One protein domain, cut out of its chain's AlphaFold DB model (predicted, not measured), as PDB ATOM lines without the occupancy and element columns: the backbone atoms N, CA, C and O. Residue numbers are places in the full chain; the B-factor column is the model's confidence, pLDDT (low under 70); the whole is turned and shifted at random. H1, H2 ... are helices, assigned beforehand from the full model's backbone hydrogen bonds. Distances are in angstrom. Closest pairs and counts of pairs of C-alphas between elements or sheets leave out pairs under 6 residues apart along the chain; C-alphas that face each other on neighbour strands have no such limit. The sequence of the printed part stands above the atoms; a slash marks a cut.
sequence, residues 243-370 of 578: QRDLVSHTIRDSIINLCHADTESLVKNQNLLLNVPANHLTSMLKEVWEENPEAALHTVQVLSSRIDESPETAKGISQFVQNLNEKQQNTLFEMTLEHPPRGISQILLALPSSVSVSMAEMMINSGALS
ATOM      1  N   GLN A 243     -34.003 -65.094 -25.640       37.06
ATOM      2  CA  GLN A 243     -32.821 -64.229 -25.715       37.06
ATOM      3  C   GLN A 243     -32.867 -63.327 -26.949       37.06
ATOM      4  O   GLN A 243     -32.366 -62.214 -26.882       37.06
ATOM      5  N   ARG A 244     -33.484 -63.771 -28.052       43.12
ATOM      6  CA  ARG A 244     -33.668 -62.943 -29.256       43.12
ATOM      7  C   ARG A 244     -34.682 -61.828 -29.019       43.12
ATOM      8  O   ARG A 244     -34.407 -60.682 -29.368       43.12
ATOM      9  N   ASP A 245     -35.789 -62.149 -28.353       43.16
ATOM     10  CA  ASP A 245     -36.844 -61.184 -28.038       43.16
ATOM     11  C   ASP A 245     -36.304 -60.079 -27.115       43.16
ATOM     12  O   ASP A 245     -36.371 -58.897 -27.447       43.16
ATOM     13  N   LEU A 246     -35.631 -60.447 -26.015       44.47
ATOM     14  CA  LEU A 246     -35.076 -59.504 -25.029       44.47
ATOM     15  C   LEU A 246     -34.084 -58.490 -25.632       44.47
ATOM     16  O   LEU A 246     -33.855 -57.418 -25.087       44.47
ATOM     17  N   VAL A 247     -33.427 -58.860 -26.720       42.34
ATOM     18  CA  VAL A 247     -32.384 -58.082 -27.386       42.34
ATOM     19  C   VAL A 247     -32.959 -57.071 -28.358       42.34
ATOM     20  O   VAL A 247     -32.562 -55.903 -28.341       42.34
ATOM     21  N   SER A 248     -33.901 -57.538 -29.179       51.03
ATOM     22  CA  SER A 248     -34.666 -56.685 -30.075       51.03
ATOM     23  C   SER A 248     -35.383 -55.608 -29.268       51.03
ATOM     24  O   SER A 248     -35.401 -54.459 -29.695       51.03
ATOM     25  N   HIS A 249     -35.892 -55.958 -28.079       58.84
ATOM     26  CA  HIS A 249     -36.482 -55.005 -27.144       58.84
ATOM     27  C   HIS A 249     -35.458 -53.995 -26.614       58.84
ATOM     28  O   HIS A 249     -35.651 -52.812 -26.830       58.84
ATOM     29  N   THR A 250     -34.305 -54.398 -26.060       57.41
ATOM     30  CA  THR A 250     -33.339 -53.420 -25.508       57.41
ATOM     31  C   THR A 250     -32.841 -52.394 -26.534       57.41
ATOM     32  O   THR A 250     -32.728 -51.216 -26.209       57.41
ATOM     33  N   ILE A 251     -32.528 -52.805 -27.768       60.12
ATOM     34  CA  ILE A 251     -32.033 -51.873 -28.798       60.12
ATOM     35  C   ILE A 251     -33.156 -50.972 -29.299       60.12
ATOM     36  O   ILE A 251     -32.936 -49.776 -29.469       60.12
ATOM     37  N   ARG A 252     -34.353 -51.529 -29.491       71.25
ATOM     38  CA  ARG A 252     -35.550 -50.758 -29.817       71.25
ATOM     39  C   ARG A 252     -35.847 -49.720 -28.738       71.25
ATOM     40  O   ARG A 252     -35.947 -48.549 -29.070       71.25
ATOM     41  N   ASP A 253     -35.897 -50.121 -27.471       66.44
ATOM     42  CA  ASP A 253     -36.159 -49.235 -26.331       66.44
ATOM     43  C   ASP A 253     -35.074 -48.157 -26.222       66.44
ATOM     44  O   ASP A 253     -35.354 -47.001 -25.937       66.44
ATOM     45  N   SER A 254     -33.822 -48.504 -26.527       66.94
ATOM     46  CA  SER A 254     -32.723 -47.539 -26.549       66.94
ATOM     47  C   SER A 254     -32.836 -46.531 -27.701       66.94
ATOM     48  O   SER A 254     -32.471 -45.371 -27.525       66.94
ATOM     49  N   ILE A 255     -33.342 -46.943 -28.869       75.44
ATOM     50  CA  ILE A 255     -33.637 -46.033 -29.986       75.44
ATOM     51  C   ILE A 255     -34.866 -45.173 -29.665       75.44
ATOM     52  O   ILE A 255     -34.848 -43.984 -29.954       75.44
ATOM     53  N   ILE A 256     -35.894 -45.725 -29.022       81.00
ATOM     54  CA  ILE A 256     -37.061 -44.967 -28.546       81.00
ATOM     55  C   ILE A 256     -36.628 -43.911 -27.526       81.00
ATOM     56  O   ILE A 256     -36.946 -42.738 -27.691       81.00
ATOM     57  N   ASN A 257     -35.800 -44.280 -26.546       78.06
ATOM     58  CA  ASN A 257     -35.222 -43.333 -25.591       78.06
ATOM     59  C   ASN A 257     -34.387 -42.247 -26.284       78.06
ATOM     60  O   ASN A 257     -34.420 -41.094 -25.866       78.06
ATOM     61  N   LEU A 258     -33.671 -42.590 -27.362       78.94
ATOM     62  CA  LEU A 258     -32.978 -41.604 -28.189       78.94
ATOM     63  C   LEU A 258     -33.962 -40.663 -28.905       78.94
ATOM     64  O   LEU A 258     -33.684 -39.472 -28.984       78.94
ATOM     65  N   CYS A 259     -35.108 -41.154 -29.385       82.75
ATOM     66  CA  CYS A 259     -36.174 -40.318 -29.951       82.75
ATOM     67  C   CYS A 259     -36.782 -39.348 -28.919       82.75
ATOM     68  O   CYS A 259     -37.252 -38.280 -29.297       82.75
ATOM     69  N   HIS A 260     -36.743 -39.694 -27.628       79.38
ATOM     70  CA  HIS A 260     -37.123 -38.810 -26.517       79.38
ATOM     71  C   HIS A 260     -36.001 -37.867 -26.050       79.38
ATOM     72  O   HIS A 260     -36.232 -37.042 -25.165       79.38
ATOM     73  N   ALA A 261     -34.791 -37.983 -26.603       77.69
ATOM     74  CA  ALA A 261     -33.660 -37.147 -26.224       77.69
ATOM     75  C   ALA A 261     -33.750 -35.733 -26.826       77.69
ATOM     76  O   ALA A 261     -34.560 -35.443 -27.708       77.69
ATOM     77  N   ASP A 262     -32.882 -34.836 -26.356       73.44
ATOM     78  CA  ASP A 262     -32.794 -33.477 -26.886       73.44
ATOM     79  C   ASP A 262     -32.280 -33.429 -28.341       73.44
ATOM     80  O   ASP A 262     -31.713 -34.380 -28.890       73.44
ATOM     81  N   THR A 263     -32.468 -32.276 -28.993       73.38
ATOM     82  CA  THR A 263     -32.062 -32.074 -30.394       73.38
ATOM     83  C   THR A 263     -30.569 -32.329 -30.609       73.38
ATOM     84  O   THR A 263     -30.182 -32.864 -31.647       73.38
ATOM     85  N   GLU A 264     -29.716 -31.972 -29.646       74.94
ATOM     86  CA  GLU A 264     -28.272 -32.187 -29.761       74.94
ATOM     87  C   GLU A 264     -27.933 -33.685 -29.800       74.94
ATOM     88  O   GLU A 264     -27.143 -34.121 -30.642       74.94
ATOM     89  N   SER A 265     -28.575 -34.487 -28.948       73.94
ATOM     90  CA  SER A 265     -28.420 -35.942 -28.909       73.94
ATOM     91  C   SER A 265     -28.956 -36.610 -30.173       73.94
ATOM     92  O   SER A 265     -28.298 -37.504 -30.717       73.94
ATOM     93  N   LEU A 266     -30.095 -36.141 -30.693       75.88
ATOM     94  CA  LEU A 266     -30.658 -36.605 -31.965       75.88
ATOM     95  C   LEU A 266     -29.728 -36.307 -33.147       75.88
ATOM     96  O   LEU A 266     -29.471 -37.189 -33.964       75.88
ATOM     97  N   VAL A 267     -29.178 -35.090 -33.231       76.50
ATOM     98  CA  VAL A 267     -28.237 -34.700 -34.296       76.50
ATOM     99  C   VAL A 267     -26.945 -35.509 -34.200       76.50
ATOM    100  O   VAL A 267     -26.457 -36.005 -35.218       76.50
ATOM    101  N   LYS A 268     -26.410 -35.707 -32.987       71.25
ATOM    102  CA  LYS A 268     -25.219 -36.540 -32.770       71.25
ATOM    103  C   LYS A 268     -25.433 -37.967 -33.253       71.25
ATOM    104  O   LYS A 268     -24.522 -38.515 -33.859       71.25
ATOM    105  N   ASN A 269     -26.615 -38.543 -33.041       71.56
ATOM    106  CA  ASN A 269     -26.939 -39.932 -33.383       71.56
ATOM    107  C   ASN A 269     -27.782 -40.070 -34.662       71.56
ATOM    108  O   ASN A 269     -28.410 -41.102 -34.906       71.56
ATOM    109  N   GLN A 270     -27.797 -39.043 -35.510       76.19
ATOM    110  CA  GLN A 270     -28.666 -39.000 -36.679       76.19
ATOM    111  C   GLN A 270     -28.372 -40.134 -37.673       76.19
ATOM    112  O   GLN A 270     -29.313 -40.686 -38.240       76.19
ATOM    113  N   ASN A 271     -27.106 -40.540 -37.876       70.75
ATOM    114  CA  ASN A 271     -26.827 -41.668 -38.776       70.75
ATOM    115  C   ASN A 271     -27.397 -42.969 -38.211       70.75
ATOM    116  O   ASN A 271     -27.832 -43.813 -38.990       70.75
ATOM    117  N   LEU A 272     -27.436 -43.139 -36.883       74.31
ATOM    118  CA  LEU A 272     -28.036 -44.326 -36.279       74.31
ATOM    119  C   LEU A 272     -29.515 -44.442 -36.666       74.31
ATOM    120  O   LEU A 272     -29.926 -45.485 -37.177       74.31
ATOM    121  N   LEU A 273     -30.260 -43.346 -36.525       77.75
ATOM    122  CA  LEU A 273     -31.681 -43.255 -36.855       77.75
ATOM    123  C   LEU A 273     -31.964 -43.341 -38.368       77.75
ATOM    124  O   LEU A 273     -32.901 -44.027 -38.771       77.75
ATOM    125  N   LEU A 274     -31.134 -42.723 -39.222       74.81
ATOM    126  CA  LEU A 274     -31.294 -42.741 -40.689       74.81
ATOM    127  C   LEU A 274     -31.197 -44.145 -41.313       74.81
ATOM    128  O   LEU A 274     -31.569 -44.338 -42.470       74.81
ATOM    129  N   ASN A 275     -30.662 -45.119 -40.584       72.00
ATOM    130  CA  ASN A 275     -30.491 -46.484 -41.077       72.00
ATOM    131  C   ASN A 275     -31.483 -47.477 -40.463       72.00
ATOM    132  O   ASN A 275     -31.449 -48.660 -40.818       72.00
ATOM    133  N   VAL A 276     -32.360 -47.023 -39.562       76.94
ATOM    134  CA  VAL A 276     -33.440 -47.849 -39.022       76.94
ATOM    135  C   VAL A 276     -34.362 -48.261 -40.184       76.94
ATOM    136  O   VAL A 276     -34.801 -47.398 -40.945       76.94
ATOM    137  N   PRO A 277     -34.672 -49.561 -40.362       78.12
ATOM    138  CA  PRO A 277     -35.576 -50.007 -41.421       78.12
ATOM    139  C   PRO A 277     -36.960 -49.363 -41.298       78.12
ATOM    140  O   PRO A 277     -37.451 -49.193 -40.180       78.12
ATOM    141  N   ALA A 278     -37.620 -49.092 -42.430       82.88
ATOM    142  CA  ALA A 278     -38.858 -48.305 -42.471       82.88
ATOM    143  C   ALA A 278     -39.915 -48.777 -41.458       82.88
ATOM    144  O   ALA A 278     -40.374 -47.987 -40.644       82.88
ATOM    145  N   ASN A 279     -40.228 -50.078 -41.435       82.88
ATOM    146  CA  ASN A 279     -41.263 -50.642 -40.558       82.88
ATOM    147  C   ASN A 279     -40.956 -50.440 -39.060       82.88
ATOM    148  O   ASN A 279     -41.863 -50.215 -38.258       82.88
ATOM    149  N   HIS A 280     -39.677 -50.528 -38.686       81.94
ATOM    150  CA  HIS A 280     -39.224 -50.338 -37.306       81.94
ATOM    151  C   HIS A 280     -39.238 -48.865 -36.931       81.94
ATOM    152  O   HIS A 280     -39.734 -48.523 -35.861       81.94
ATOM    153  N   LEU A 281     -38.775 -47.995 -37.833       87.44
ATOM    154  CA  LEU A 281     -38.848 -46.548 -37.656       87.44
ATOM    155  C   LEU A 281     -40.305 -46.103 -37.487       87.44
ATOM    156  O   LEU A 281     -40.612 -45.365 -36.559       87.44
ATOM    157  N   THR A 282     -41.217 -46.620 -38.315       88.56
ATOM    158  CA  THR A 282     -42.657 -46.368 -38.208       88.56
ATOM    159  C   THR A 282     -43.214 -46.790 -36.852       88.56
ATOM    160  O   THR A 282     -43.932 -46.016 -36.225       88.56
ATOM    161  N   SER A 283     -42.898 -48.005 -36.386       87.19
ATOM    162  CA  SER A 283     -43.381 -48.485 -35.086       87.19
ATOM    163  C   SER A 283     -42.813 -47.680 -33.919       87.19
ATOM    164  O   SER A 283     -43.555 -47.420 -32.978       87.19
ATOM    165  N   MET A 284     -41.532 -47.304 -33.967       87.69
ATOM    166  CA  MET A 284     -40.888 -46.525 -32.908       87.69
ATOM    167  C   MET A 284     -41.421 -45.095 -32.864       87.69
ATOM    168  O   MET A 284     -41.784 -44.629 -31.795       87.69
ATOM    169  N   LEU A 285     -41.555 -44.422 -34.011       90.44
ATOM    170  CA  LEU A 285     -42.159 -43.086 -34.075       90.44
ATOM    171  C   LEU A 285     -43.610 -43.090 -33.589       90.44
ATOM    172  O   LEU A 285     -44.029 -42.139 -32.943       90.44
ATOM    173  N   LYS A 286     -44.365 -44.161 -33.862       89.88
ATOM    174  CA  LYS A 286     -45.731 -44.310 -33.353       89.88
ATOM    175  C   LYS A 286     -45.769 -44.424 -31.826       89.88
ATOM    176  O   LYS A 286     -46.592 -43.763 -31.211       89.88
ATOM    177  N   GLU A 287     -44.885 -45.223 -31.235       89.69
ATOM    178  CA  GLU A 287     -44.788 -45.358 -29.774       89.69
ATOM    179  C   GLU A 287     -44.375 -44.038 -29.116       89.69
ATOM    180  O   GLU A 287     -45.074 -43.541 -28.240       89.69
ATOM    181  N   VAL A 288     -43.320 -43.403 -29.638       89.69
ATOM    182  CA  VAL A 288     -42.868 -42.082 -29.180       89.69
ATOM    183  C   VAL A 288     -43.996 -41.060 -29.310       89.69
ATOM    184  O   VAL A 288     -44.165 -40.249 -28.417       89.69
ATOM    185  N   TRP A 289     -44.793 -41.098 -30.383       91.12
ATOM    186  CA  TRP A 289     -45.927 -40.191 -30.577       91.12
ATOM    187  C   TRP A 289     -47.051 -40.413 -29.560       91.12
ATOM    188  O   TRP A 289     -47.649 -39.450 -29.088       91.12
ATOM    189  N   GLU A 290     -47.365 -41.666 -29.236       89.19
ATOM    190  CA  GLU A 290     -48.394 -42.001 -28.244       89.19
ATOM    191  C   GLU A 290     -47.997 -41.548 -26.829       89.19
ATOM    192  O   GLU A 290     -48.872 -41.179 -26.045       89.19
ATOM    193  N   GLU A 291     -46.697 -41.513 -26.526       86.81
ATOM    194  CA  GLU A 291     -46.164 -41.048 -25.240       86.81
ATOM    195  C   GLU A 291     -45.869 -39.538 -25.204       86.81
ATOM    196  O   GLU A 291     -46.193 -38.856 -24.231       86.81
ATOM    197  N   ASN A 292     -45.237 -39.012 -26.254       87.19
ATOM    198  CA  ASN A 292     -44.782 -37.632 -26.394       87.19
ATOM    199  C   ASN A 292     -44.745 -37.198 -27.886       87.19
ATOM    200  O   ASN A 292     -43.721 -37.354 -28.567       87.19
ATOM    201  N   PRO A 293     -45.832 -36.587 -28.395       86.25
ATOM    202  CA  PRO A 293     -45.910 -36.085 -29.769       86.25
ATOM    203  C   PRO A 293     -44.789 -35.110 -30.165       86.25
ATOM    204  O   PRO A 293     -44.344 -35.132 -31.314       86.25
ATOM    205  N   GLU A 294     -44.294 -34.283 -29.234       83.62
ATOM    206  CA  GLU A 294     -43.239 -33.290 -29.506       83.62
ATOM    207  C   GLU A 294     -41.917 -33.984 -29.831       83.62
ATOM    208  O   GLU A 294     -41.265 -33.671 -30.828       83.62
ATOM    209  N   ALA A 295     -41.554 -34.999 -29.044       85.69
ATOM    210  CA  ALA A 295     -40.358 -35.807 -29.273       85.69
ATOM    211  C   ALA A 295     -40.399 -36.541 -30.627       85.69
ATOM    212  O   ALA A 295     -39.407 -36.567 -31.369       85.69
ATOM    213  N   ALA A 296     -41.562 -37.089 -30.995       86.88
ATOM    214  CA  ALA A 296     -41.758 -37.734 -32.292       86.88
ATOM    215  C   ALA A 296     -41.604 -36.734 -33.449       86.88
ATOM    216  O   ALA A 296     -40.909 -37.030 -34.427       86.88
ATOM    217  N   LEU A 297     -42.184 -35.535 -33.325       81.94
ATOM    218  CA  LEU A 297     -42.059 -34.478 -34.330       81.94
ATOM    219  C   LEU A 297     -40.614 -33.989 -34.477       81.94
ATOM    220  O   LEU A 297     -40.109 -33.889 -35.599       81.94
ATOM    221  N   HIS A 298     -39.911 -33.759 -33.367       81.94
ATOM    222  CA  HIS A 298     -38.497 -33.386 -33.381       81.94
ATOM    223  C   HIS A 298     -37.625 -34.458 -34.042       81.94
ATOM    224  O   HIS A 298     -36.763 -34.135 -34.866       81.94
ATOM    225  N   THR A 299     -37.877 -35.735 -33.747       85.38
ATOM    226  CA  THR A 299     -37.182 -36.856 -34.393       85.38
ATOM    227  C   THR A 299     -37.429 -36.860 -35.902       85.38
ATOM    228  O   THR A 299     -36.473 -36.947 -36.678       85.38
ATOM    229  N   VAL A 300     -38.685 -36.696 -36.338       84.00
ATOM    230  CA  VAL A 300     -39.031 -36.565 -37.763       84.00
ATOM    231  C   VAL A 300     -38.273 -35.396 -38.385       84.00
ATOM    232  O   VAL A 300     -37.621 -35.590 -39.402       84.00
ATOM    233  N   GLN A 301     -38.266 -34.214 -37.768       77.94
ATOM    234  CA  GLN A 301     -37.567 -33.037 -38.294       77.94
ATOM    235  C   GLN A 301     -36.063 -33.288 -38.498       77.94
ATOM    236  O   GLN A 301     -35.517 -32.987 -39.566       77.94
ATOM    237  N   VAL A 302     -35.390 -33.858 -37.491       79.94
ATOM    238  CA  VAL A 302     -33.959 -34.178 -37.575       79.94
ATOM    239  C   VAL A 302     -33.713 -35.159 -38.718       79.94
ATOM    240  O   VAL A 302     -32.818 -34.927 -39.533       79.94
ATOM    241  N   LEU A 303     -34.519 -36.211 -38.853       82.00
ATOM    242  CA  LEU A 303     -34.350 -37.198 -39.924       82.00
ATOM    243  C   LEU A 303     -34.663 -36.641 -41.314       82.00
ATOM    244  O   LEU A 303     -33.922 -36.906 -42.263       82.00
ATOM    245  N   SER A 304     -35.685 -35.797 -41.422       74.75
ATOM    246  CA  SER A 304     -36.090 -35.142 -42.666       74.75
ATOM    247  C   SER A 304     -35.002 -34.242 -43.252       74.75
ATOM    248  O   SER A 304     -34.926 -34.069 -44.465       74.75
ATOM    249  N   SER A 305     -34.099 -33.705 -42.421       71.88
ATOM    250  CA  SER A 305     -32.985 -32.869 -42.893       71.88
ATOM    251  C   SER A 305     -31.970 -33.598 -43.791       71.88
ATOM    252  O   SER A 305     -31.215 -32.931 -44.499       71.88
ATOM    253  N   ARG A 306     -31.958 -34.939 -43.769       73.00
ATOM    254  CA  ARG A 306     -31.079 -35.816 -44.568       73.00
ATOM    255  C   ARG A 306     -31.860 -36.950 -45.236       73.00
ATOM    256  O   ARG A 306     -31.338 -38.041 -45.454       73.00
ATOM    257  N   ILE A 307     -33.128 -36.698 -45.551       69.19
ATOM    258  CA  ILE A 307     -34.031 -37.714 -46.098       69.19
ATOM    259  C   ILE A 307     -33.565 -38.286 -47.443       69.19
ATOM    260  O   ILE A 307     -33.741 -39.477 -47.697       69.19
ATOM    261  N   ASP A 308     -32.881 -37.474 -48.251       61.75
ATOM    262  CA  ASP A 308     -32.325 -37.874 -49.552       61.75
ATOM    263  C   ASP A 308     -31.236 -38.955 -49.432       61.75
ATOM    264  O   ASP A 308     -30.915 -39.641 -50.401       61.75
ATOM    265  N   GLU A 309     -30.667 -39.133 -48.239       69.19
ATOM    266  CA  GLU A 309     -29.614 -40.115 -47.983       69.19
ATOM    267  C   GLU A 309     -30.163 -41.508 -47.642       69.19
ATOM    268  O   GLU A 309     -29.415 -42.488 -47.676       69.19
ATOM    269  N   SER A 310     -31.459 -41.624 -47.321       73.81
ATOM    270  CA  SER A 310     -32.076 -42.892 -46.928       73.81
ATOM    271  C   SER A 310     -33.532 -43.017 -47.401       73.81
ATOM    272  O   SER A 310     -34.460 -42.559 -46.725       73.81
ATOM    273  N   PRO A 311     -33.772 -43.747 -48.510       76.00
ATOM    274  CA  PRO A 311     -35.125 -44.086 -48.958       76.00
ATOM    275  C   PRO A 311     -35.960 -44.839 -47.905       76.00
ATOM    276  O   PRO A 311     -37.185 -44.733 -47.899       76.00
ATOM    277  N   GLU A 312     -35.316 -45.590 -47.002       76.94
ATOM    278  CA  GLU A 312     -35.997 -46.294 -45.904       76.94
ATOM    279  C   GLU A 312     -36.506 -45.329 -44.833       76.94
ATOM    280  O   GLU A 312     -37.625 -45.501 -44.356       76.94
ATOM    281  N   THR A 313     -35.737 -44.286 -44.502       83.12
ATOM    282  CA  THR A 313     -36.184 -43.219 -43.596       83.12
ATOM    283  C   THR A 313     -37.395 -42.503 -44.169       83.12
ATOM    284  O   THR A 313     -38.403 -42.356 -43.480       83.12
ATOM    285  N   ALA A 314     -37.327 -42.116 -45.448       77.38
ATOM    286  CA  ALA A 314     -38.440 -41.464 -46.134       77.38
ATOM    287  C   ALA A 314     -39.707 -42.327 -46.090       77.38
ATOM    288  O   ALA A 314     -40.790 -41.857 -45.744       77.38
ATOM    289  N   LYS A 315     -39.559 -43.627 -46.372       82.31
ATOM    290  CA  LYS A 315     -40.653 -44.594 -46.292       82.31
ATOM    291  C   LYS A 315     -41.188 -44.750 -44.865       82.31
ATOM    292  O   LYS A 315     -42.402 -44.772 -44.694       82.31
ATOM    293  N   GLY A 316     -40.318 -44.838 -43.859       86.12
ATOM    294  CA  GLY A 316     -40.705 -45.014 -42.458       86.12
ATOM    295  C   GLY A 316     -41.463 -43.814 -41.886       86.12
ATOM    296  O   GLY A 316     -42.499 -44.003 -41.245       86.12
ATOM    297  N   ILE A 317     -41.004 -42.588 -42.173       85.19
ATOM    298  CA  ILE A 317     -41.701 -41.338 -41.811       85.19
ATOM    299  C   ILE A 317     -43.047 -41.260 -42.537       85.19
ATOM    300  O   ILE A 317     -44.075 -40.998 -41.915       85.19
ATOM    301  N   SER A 318     -43.057 -41.555 -43.837       80.81
ATOM    302  CA  SER A 318     -44.269 -41.540 -44.657       80.81
ATOM    303  C   SER A 318     -45.339 -42.503 -44.130       80.81
ATOM    304  O   SER A 318     -46.489 -42.110 -43.932       80.81
ATOM    305  N   GLN A 319     -44.950 -43.736 -43.802       86.62
ATOM    306  CA  GLN A 319     -45.840 -44.737 -43.210       86.62
ATOM    307  C   GLN A 319     -46.300 -44.361 -41.796       86.62
ATOM    308  O   GLN A 319     -47.452 -44.609 -41.450       86.62
ATOM    309  N   PHE A 320     -45.434 -43.754 -40.979       89.31
ATOM    310  CA  PHE A 320     -45.816 -43.234 -39.665       89.31
ATOM    311  C   PHE A 320     -46.936 -42.201 -39.788       89.31
ATOM    312  O   PHE A 320     -47.978 -42.367 -39.157       89.31
ATOM    313  N   VAL A 321     -46.776 -41.205 -40.661       82.56
ATOM    314  CA  VAL A 321     -47.789 -40.154 -40.828       82.56
ATOM    315  C   VAL A 321     -49.087 -40.697 -41.427       82.56
ATOM    316  O   VAL A 321     -50.167 -40.306 -40.995       82.56
ATOM    317  N   GLN A 322     -49.013 -41.655 -42.356       80.81
ATOM    318  CA  GLN A 322     -50.206 -42.338 -42.880       80.81
ATOM    319  C   GLN A 322     -50.975 -43.127 -41.810       80.81
ATOM    320  O   GLN A 322     -52.182 -43.310 -41.948       80.81
ATOM    321  N   ASN A 323     -50.294 -43.589 -40.758       84.31
ATOM    322  CA  ASN A 323     -50.915 -44.316 -39.651       84.31
ATOM    323  C   ASN A 323     -51.548 -43.394 -38.598       84.31
ATOM    324  O   ASN A 323     -52.259 -43.893 -37.721       84.31
ATOM    325  N   LEU A 324     -51.295 -42.083 -38.658       82.06
ATOM    326  CA  LEU A 324     -51.978 -41.110 -37.813       82.06
ATOM    327  C   LEU A 324     -53.423 -40.957 -38.293       82.06
ATOM    328  O   LEU A 324     -53.676 -40.804 -39.488       82.06
ATOM    329  N   ASN A 325     -54.377 -40.979 -37.362       84.31
ATOM    330  CA  ASN A 325     -55.767 -40.651 -37.683       84.31
ATOM    331  C   ASN A 325     -55.939 -39.142 -37.941       84.31
ATOM    332  O   ASN A 325     -55.051 -38.352 -37.634       84.31
ATOM    333  N   GLU A 326     -57.094 -38.727 -38.462       78.25
ATOM    334  CA  GLU A 326     -57.379 -37.324 -38.809       78.25
ATOM    335  C   GLU A 326     -57.117 -36.346 -37.649       78.25
ATOM    336  O   GLU A 326     -56.474 -35.314 -37.832       78.25
ATOM    337  N   LYS A 327     -57.522 -36.696 -36.420       84.31
ATOM    338  CA  LYS A 327     -57.265 -35.863 -35.235       84.31
ATOM    339  C   LYS A 327     -55.766 -35.717 -34.961       84.31
ATOM    340  O   LYS A 327     -55.305 -34.623 -34.662       84.31
ATOM    341  N   GLN A 328     -55.010 -36.806 -35.070       83.12
ATOM    342  CA  GLN A 328     -53.558 -36.801 -34.882       83.12
ATOM    343  C   GLN A 328     -52.829 -36.072 -36.019       83.12
ATOM    344  O   GLN A 328     -51.828 -35.416 -35.757       83.12
ATOM    345  N   GLN A 329     -53.329 -36.139 -37.255       78.12
ATOM    346  CA  GLN A 329     -52.803 -35.360 -38.380       78.12
ATOM    347  C   GLN A 329     -53.037 -33.856 -38.181       78.12
ATOM    348  O   GLN A 329     -52.141 -33.062 -38.458       78.12
ATOM    349  N   ASN A 330     -54.184 -33.463 -37.616       79.25
ATOM    350  CA  ASN A 330     -54.439 -32.074 -37.227       79.25
ATOM    351  C   ASN A 330     -53.495 -31.614 -36.108       79.25
ATOM    352  O   ASN A 330     -52.927 -30.533 -36.202       79.25
ATOM    353  N   THR A 331     -53.246 -32.453 -35.097       82.50
ATOM    354  CA  THR A 331     -52.237 -32.160 -34.064       82.50
ATOM    355  C   THR A 331     -50.834 -32.040 -34.665       82.50
ATOM    356  O   THR A 331     -50.111 -31.106 -34.344       82.50
ATOM    357  N   LEU A 332     -50.455 -32.927 -35.592       80.75
ATOM    358  CA  LEU A 332     -49.187 -32.828 -36.319       80.75
ATOM    359  C   LEU A 332     -49.082 -31.498 -37.076       80.75
ATOM    360  O   LEU A 332     -48.021 -30.877 -37.072       80.75
ATOM    361  N   PHE A 333     -50.168 -31.054 -37.708       80.56
ATOM    362  CA  PHE A 333     -50.240 -29.756 -38.370       80.56
ATOM    363  C   PHE A 333     -50.034 -28.601 -37.388       80.56
ATOM    364  O   PHE A 333     -49.138 -27.792 -37.615       80.56
ATOM    365  N   GLU A 334     -50.799 -28.555 -36.296       82.88
ATOM    366  CA  GLU A 334     -50.703 -27.510 -35.269       82.88
ATOM    367  C   GLU A 334     -49.285 -27.406 -34.705       82.88
ATOM    368  O   GLU A 334     -48.707 -26.323 -34.683       82.88
ATOM    369  N   MET A 335     -48.680 -28.541 -34.354       77.31
ATOM    370  CA  MET A 335     -47.315 -28.584 -33.834       77.31
ATOM    371  C   MET A 335     -46.278 -28.195 -34.892       77.31
ATOM    372  O   MET A 335     -45.292 -27.535 -34.582       77.31
ATOM    373  N   THR A 336     -46.503 -28.542 -36.166       80.12
ATOM    374  CA  THR A 336     -45.608 -28.136 -37.264       80.12
ATOM    375  C   THR A 336     -45.523 -26.610 -37.378       80.12
ATOM    376  O   THR A 336     -44.455 -26.094 -37.700       80.12
ATOM    377  N   LEU A 337     -46.602 -25.877 -37.077       80.12
ATOM    378  CA  LEU A 337     -46.625 -24.409 -37.134       80.12
ATOM    379  C   LEU A 337     -45.715 -23.737 -36.094       80.12
ATOM    380  O   LEU A 337     -45.343 -22.582 -36.284       80.12
ATOM    381  N   GLU A 338     -45.325 -24.438 -35.027       79.69
ATOM    382  CA  GLU A 338     -44.411 -23.908 -34.004       79.69
ATOM    383  C   GLU A 338     -42.943 -23.896 -34.467       79.69
ATOM    384  O   GLU A 338     -42.075 -23.293 -33.830       79.69
ATOM    385  N   HIS A 339     -42.644 -24.541 -35.599       74.25
ATOM    386  CA  HIS A 339     -41.294 -24.620 -36.140       74.25
ATOM    387  C   HIS A 339     -40.951 -23.435 -37.054       74.25
ATOM    388  O   HIS A 339     -41.810 -22.882 -37.740       74.25
ATOM    389  N   PRO A 340     -39.657 -23.080 -37.168       80.88
ATOM    390  CA  PRO A 340     -39.225 -22.089 -38.147       80.88
ATOM    391  C   PRO A 340     -39.500 -22.573 -39.588       80.88
ATOM    392  O   PRO A 340     -39.459 -23.784 -39.836       80.88
ATOM    393  N   PRO A 341     -39.644 -21.658 -40.570       84.00
ATOM    394  CA  PRO A 341     -39.942 -21.971 -41.978       84.00
ATOM    395  C   PRO A 341     -39.115 -23.116 -42.582       84.00
ATOM    396  O   PRO A 341     -39.618 -23.980 -43.303       84.00
ATOM    397  N   ARG A 342     -37.825 -23.176 -42.239       80.31
ATOM    398  CA  ARG A 342     -36.934 -24.261 -42.661       80.31
ATOM    399  C   ARG A 342     -37.367 -25.628 -42.128       80.31
ATOM    400  O   ARG A 342     -37.371 -26.587 -42.894       80.31
ATOM    401  N   GLY A 343     -37.714 -25.724 -40.846       76.75
ATOM    402  CA  GLY A 343     -38.179 -26.969 -40.228       76.75
ATOM    403  C   GLY A 343     -39.479 -27.453 -40.863       76.75
ATOM    404  O   GLY A 343     -39.572 -28.617 -41.246       76.75
ATOM    405  N   ILE A 344     -40.413 -26.529 -41.100       84.88
ATOM    406  CA  ILE A 344     -41.678 -26.808 -41.790       84.88
ATOM    407  C   ILE A 344     -41.423 -27.387 -43.187       84.88
ATOM    408  O   ILE A 344     -41.946 -28.447 -43.527       84.88
ATOM    409  N   SER A 345     -40.560 -26.747 -43.985       85.94
ATOM    410  CA  SER A 345     -40.239 -27.232 -45.337       85.94
ATOM    411  C   SER A 345     -39.628 -28.640 -45.344       85.94
ATOM    412  O   SER A 345     -39.934 -29.439 -46.225       85.94
ATOM    413  N   GLN A 346     -38.796 -28.972 -44.348       77.75
ATOM    414  CA  GLN A 346     -38.193 -30.300 -44.214       77.75
ATOM    415  C   GLN A 346     -39.246 -31.352 -43.879       77.75
ATOM    416  O   GLN A 346     -39.237 -32.427 -44.473       77.75
ATOM    417  N   ILE A 347     -40.171 -31.028 -42.971       78.69
ATOM    418  CA  ILE A 347     -41.301 -31.897 -42.647       78.69
ATOM    419  C   ILE A 347     -42.124 -32.137 -43.916       78.69
ATOM    420  O   ILE A 347     -42.260 -33.286 -44.319       78.69
ATOM    421  N   LEU A 348     -42.560 -31.088 -44.623       84.75
ATOM    422  CA  LEU A 348     -43.359 -31.215 -45.852       84.75
ATOM    423  C   LEU A 348     -42.706 -32.107 -46.925       84.75
ATOM    424  O   LEU A 348     -43.420 -32.846 -47.606       84.75
ATOM    425  N   LEU A 349     -41.378 -32.070 -47.075       79.12
ATOM    426  CA  LEU A 349     -40.648 -32.922 -48.027       79.12
ATOM    427  C   LEU A 349     -40.600 -34.399 -47.616       79.12
ATOM    428  O   LEU A 349     -40.470 -35.265 -48.478       79.12
ATOM    429  N   ALA A 350     -40.702 -34.690 -46.323       72.44
ATOM    430  CA  ALA A 350     -40.650 -36.048 -45.795       72.44
ATOM    431  C   ALA A 350     -41.993 -36.774 -45.776       72.44
ATOM    432  O   ALA A 350     -42.045 -37.998 -45.626       72.44
ATOM    433  N   LEU A 351     -43.078 -36.023 -45.921       75.69
ATOM    434  CA  LEU A 351     -44.428 -36.553 -45.899       75.69
ATOM    435  C   LEU A 351     -44.828 -37.170 -47.247       75.69
ATOM    436  O   LEU A 351     -44.342 -36.755 -48.303       75.69
ATOM    437  N   PRO A 352     -45.778 -38.126 -47.253       75.19
ATOM    438  CA  PRO A 352     -46.409 -38.554 -48.491       75.19
ATOM    439  C   PRO A 352     -47.065 -37.352 -49.180       75.19
ATOM    440  O   PRO A 352     -47.665 -36.505 -48.519       75.19
ATOM    441  N   SER A 353     -47.002 -37.300 -50.516       80.62
ATOM    442  CA  SER A 353     -47.449 -36.125 -51.279       80.62
ATOM    443  C   SER A 353     -48.889 -35.700 -50.965       80.62
ATOM    444  O   SER A 353     -49.137 -34.505 -50.876       80.62
ATOM    445  N   SER A 354     -49.818 -36.639 -50.751       80.31
ATOM    446  CA  SER A 354     -51.210 -36.317 -50.406       80.31
ATOM    447  C   SER A 354     -51.339 -35.573 -49.074       80.31
ATOM    448  O   SER A 354     -52.079 -34.599 -48.988       80.31
ATOM    449  N   VAL A 355     -50.585 -35.993 -48.054       80.88
ATOM    450  CA  VAL A 355     -50.593 -35.358 -46.727       80.88
ATOM    451  C   VAL A 355     -49.858 -34.025 -46.777       80.88
ATOM    452  O   VAL A 355     -50.353 -33.033 -46.262       80.88
ATOM    453  N   SER A 356     -48.711 -33.983 -47.457       85.12
ATOM    454  CA  SER A 356     -47.926 -32.762 -47.635       85.12
ATOM    455  C   SER A 356     -48.735 -31.648 -48.310       85.12
ATOM    456  O   SER A 356     -48.712 -30.505 -47.862       85.12
ATOM    457  N   VAL A 357     -49.510 -31.989 -49.346       85.94
ATOM    458  CA  VAL A 357     -50.404 -31.044 -50.031       85.94
ATOM    459  C   VAL A 357     -51.531 -30.588 -49.110       85.94
ATOM    460  O   VAL A 357     -51.732 -29.387 -48.981       85.94
ATOM    461  N   SER A 358     -52.206 -31.510 -48.417       84.25
ATOM    462  CA  SER A 358     -53.278 -31.154 -47.478       84.25
ATOM    463  C   SER A 358     -52.779 -30.252 -46.341       84.25
ATOM    464  O   SER A 358     -53.403 -29.238 -46.037       84.25
ATOM    465  N   MET A 359     -51.611 -30.544 -45.763       86.94
ATOM    466  CA  MET A 359     -51.004 -29.687 -44.742       86.94
ATOM    467  C   MET A 359     -50.612 -28.326 -45.313       86.94
ATOM    468  O   MET A 359     -50.867 -27.313 -44.673       86.94
ATOM    469  N   ALA A 360     -50.032 -28.273 -46.513       88.75
ATOM    470  CA  ALA A 360     -49.708 -27.014 -47.175       88.75
ATOM    471  C   ALA A 360     -50.955 -26.149 -47.436       88.75
ATOM    472  O   ALA A 360     -50.919 -24.945 -47.180       88.75
ATOM    473  N   GLU A 361     -52.067 -26.751 -47.871       87.94
ATOM    474  CA  GLU A 361     -53.364 -26.073 -48.001       87.94
ATOM    475  C   GLU A 361     -53.824 -25.505 -46.657       87.94
ATOM    476  O   GLU A 361     -54.153 -24.321 -46.563       87.94
ATOM    477  N   MET A 362     -53.780 -26.313 -45.593       86.44
ATOM    478  CA  MET A 362     -54.126 -25.859 -44.245       86.44
ATOM    479  C   MET A 362     -53.211 -24.720 -43.766       86.44
ATOM    480  O   MET A 362     -53.707 -23.774 -43.162       86.44
ATOM    481  N   MET A 363     -51.904 -24.755 -44.061       88.25
ATOM    482  CA  MET A 363     -50.939 -23.715 -43.656       88.25
ATOM    483  C   MET A 363     -51.247 -22.381 -44.336       88.25
ATOM    484  O   MET A 363     -51.221 -21.329 -43.699       88.25
ATOM    485  N   ILE A 364     -51.548 -22.423 -45.635       87.56
ATOM    486  CA  ILE A 364     -51.832 -21.232 -46.440       87.56
ATOM    487  C   ILE A 364     -53.193 -20.624 -46.057       87.56
ATOM    488  O   ILE A 364     -53.320 -19.393 -46.006       87.56
ATOM    489  N   ASN A 365     -54.183 -21.468 -45.749       85.81
ATOM    490  CA  ASN A 365     -55.560 -21.055 -45.466       85.81
ATOM    491  C   ASN A 365     -55.817 -20.681 -43.997       85.81
ATOM    492  O   ASN A 365     -56.694 -19.862 -43.736       85.81
ATOM    493  N   SER A 366     -55.071 -21.237 -43.036       84.12
ATOM    494  CA  SER A 366     -55.287 -20.964 -41.605       84.12
ATOM    495  C   SER A 366     -54.925 -19.536 -41.193       84.12
ATOM    496  O   SER A 366     -55.420 -19.046 -40.182       84.12
ATOM    497  N   GLY A 367     -54.039 -18.877 -41.949       81.88
ATOM    498  CA  GLY A 367     -53.492 -17.567 -41.588       81.88
ATOM    499  C   GLY A 367     -52.552 -17.597 -40.378       81.88
ATOM    500  O   GLY A 367     -52.226 -16.541 -39.844       81.88
ATOM    501  N   ALA A 368     -52.119 -18.784 -39.935       83.94
ATOM    502  CA  ALA A 368     -51.240 -18.937 -38.775       83.94
ATOM    503  C   ALA A 368     -49.787 -18.501 -39.039       83.94
ATOM    504  O   ALA A 368     -49.060 -18.189 -38.101       83.94
ATOM    505  N   LEU A 369     -49.366 -18.473 -40.307       87.06
ATOM    506  CA  LEU A 369     -48.031 -18.060 -40.739       87.06
ATOM    507  C   LEU A 369     -48.098 -16.716 -41.462       87.06
ATOM    508  O   LEU A 369     -49.055 -16.447 -42.193       87.06
ATOM    509  N   SER A 370     -47.066 -15.885 -41.292       90.62
ATOM    510  CA  SER A 370     -46.956 -14.645 -42.061       90.62
ATOM    511  C   SER A 370     -46.634 -14.933 -43.531       90.62
ATOM    512  O   SER A 370     -46.050 -15.968 -43.859       90.62
TER     513      SER A 370
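What this domain is: This is residues 243 to 370 of the 578 residues of an uncharacterized protein of Parachlamydia acanthamoebae (strain UV7) (UniProt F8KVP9). The first residues of the long helix H1, 243 to 251, stick out as an arm from a compact body of shorter helices, with H5 in its middle. H2, H3, H4, H7 and H8 pack on H5, H6 packs on H4, and H9 packs on H8 at the end far from the arm. The printed part has 128 residues with nine named helices, H1 to H9, and no named strand: all helix. The whole is compact, radius of gyration of the C-alphas 14.4 A, spanning 53 by 28 by 24 A.

Where its parts are: H1, residues 243 to 259, is 24.5 A long and begins at C-alpha 243 (-32.821, -64.229, -25.715). H2 is 263 to 268, H3 270 to 274, H4 278 to 291 at 20.1 A, H5 293 to 304, H6 311 to 322, H7 326 to 336, H8 341 to 350. H9, 353 to 366, is 19.6 A long and ends at C-alpha 366 (-55.287, -20.964, -41.605).

How they stand to each other: H1, with residues 252 to 259 alone, touches residues 284 to 288 of H4 at a steep tilt of 63 degrees; the closest C-alphas, Ile 256 and Met 284, are 6.0 A apart. H5 is the hub, touching seven helices. H4, H5 and H6 form an up-and-down bundle, each running against the one before. H4 and H5 are a hairpin at a shallow tilt of 31 degrees, touching with residues 285 to 289 and 295 to 299 alone; the closest C-alphas, Trp 289 and Ala 296, are 5.1 A apart. Every O i to N i+4 pair is within hydrogen-bond range in H2 to H9, and 12 of 13 in H1.

The domain as a whole: The C-alphas of Gln 243 and Ser 370, the two farthest apart, are 54.1 A apart. The printed part has no cut and no long link. Confidence is under 70 at residues 243 to 251, 253 to 254 and 307 to 309.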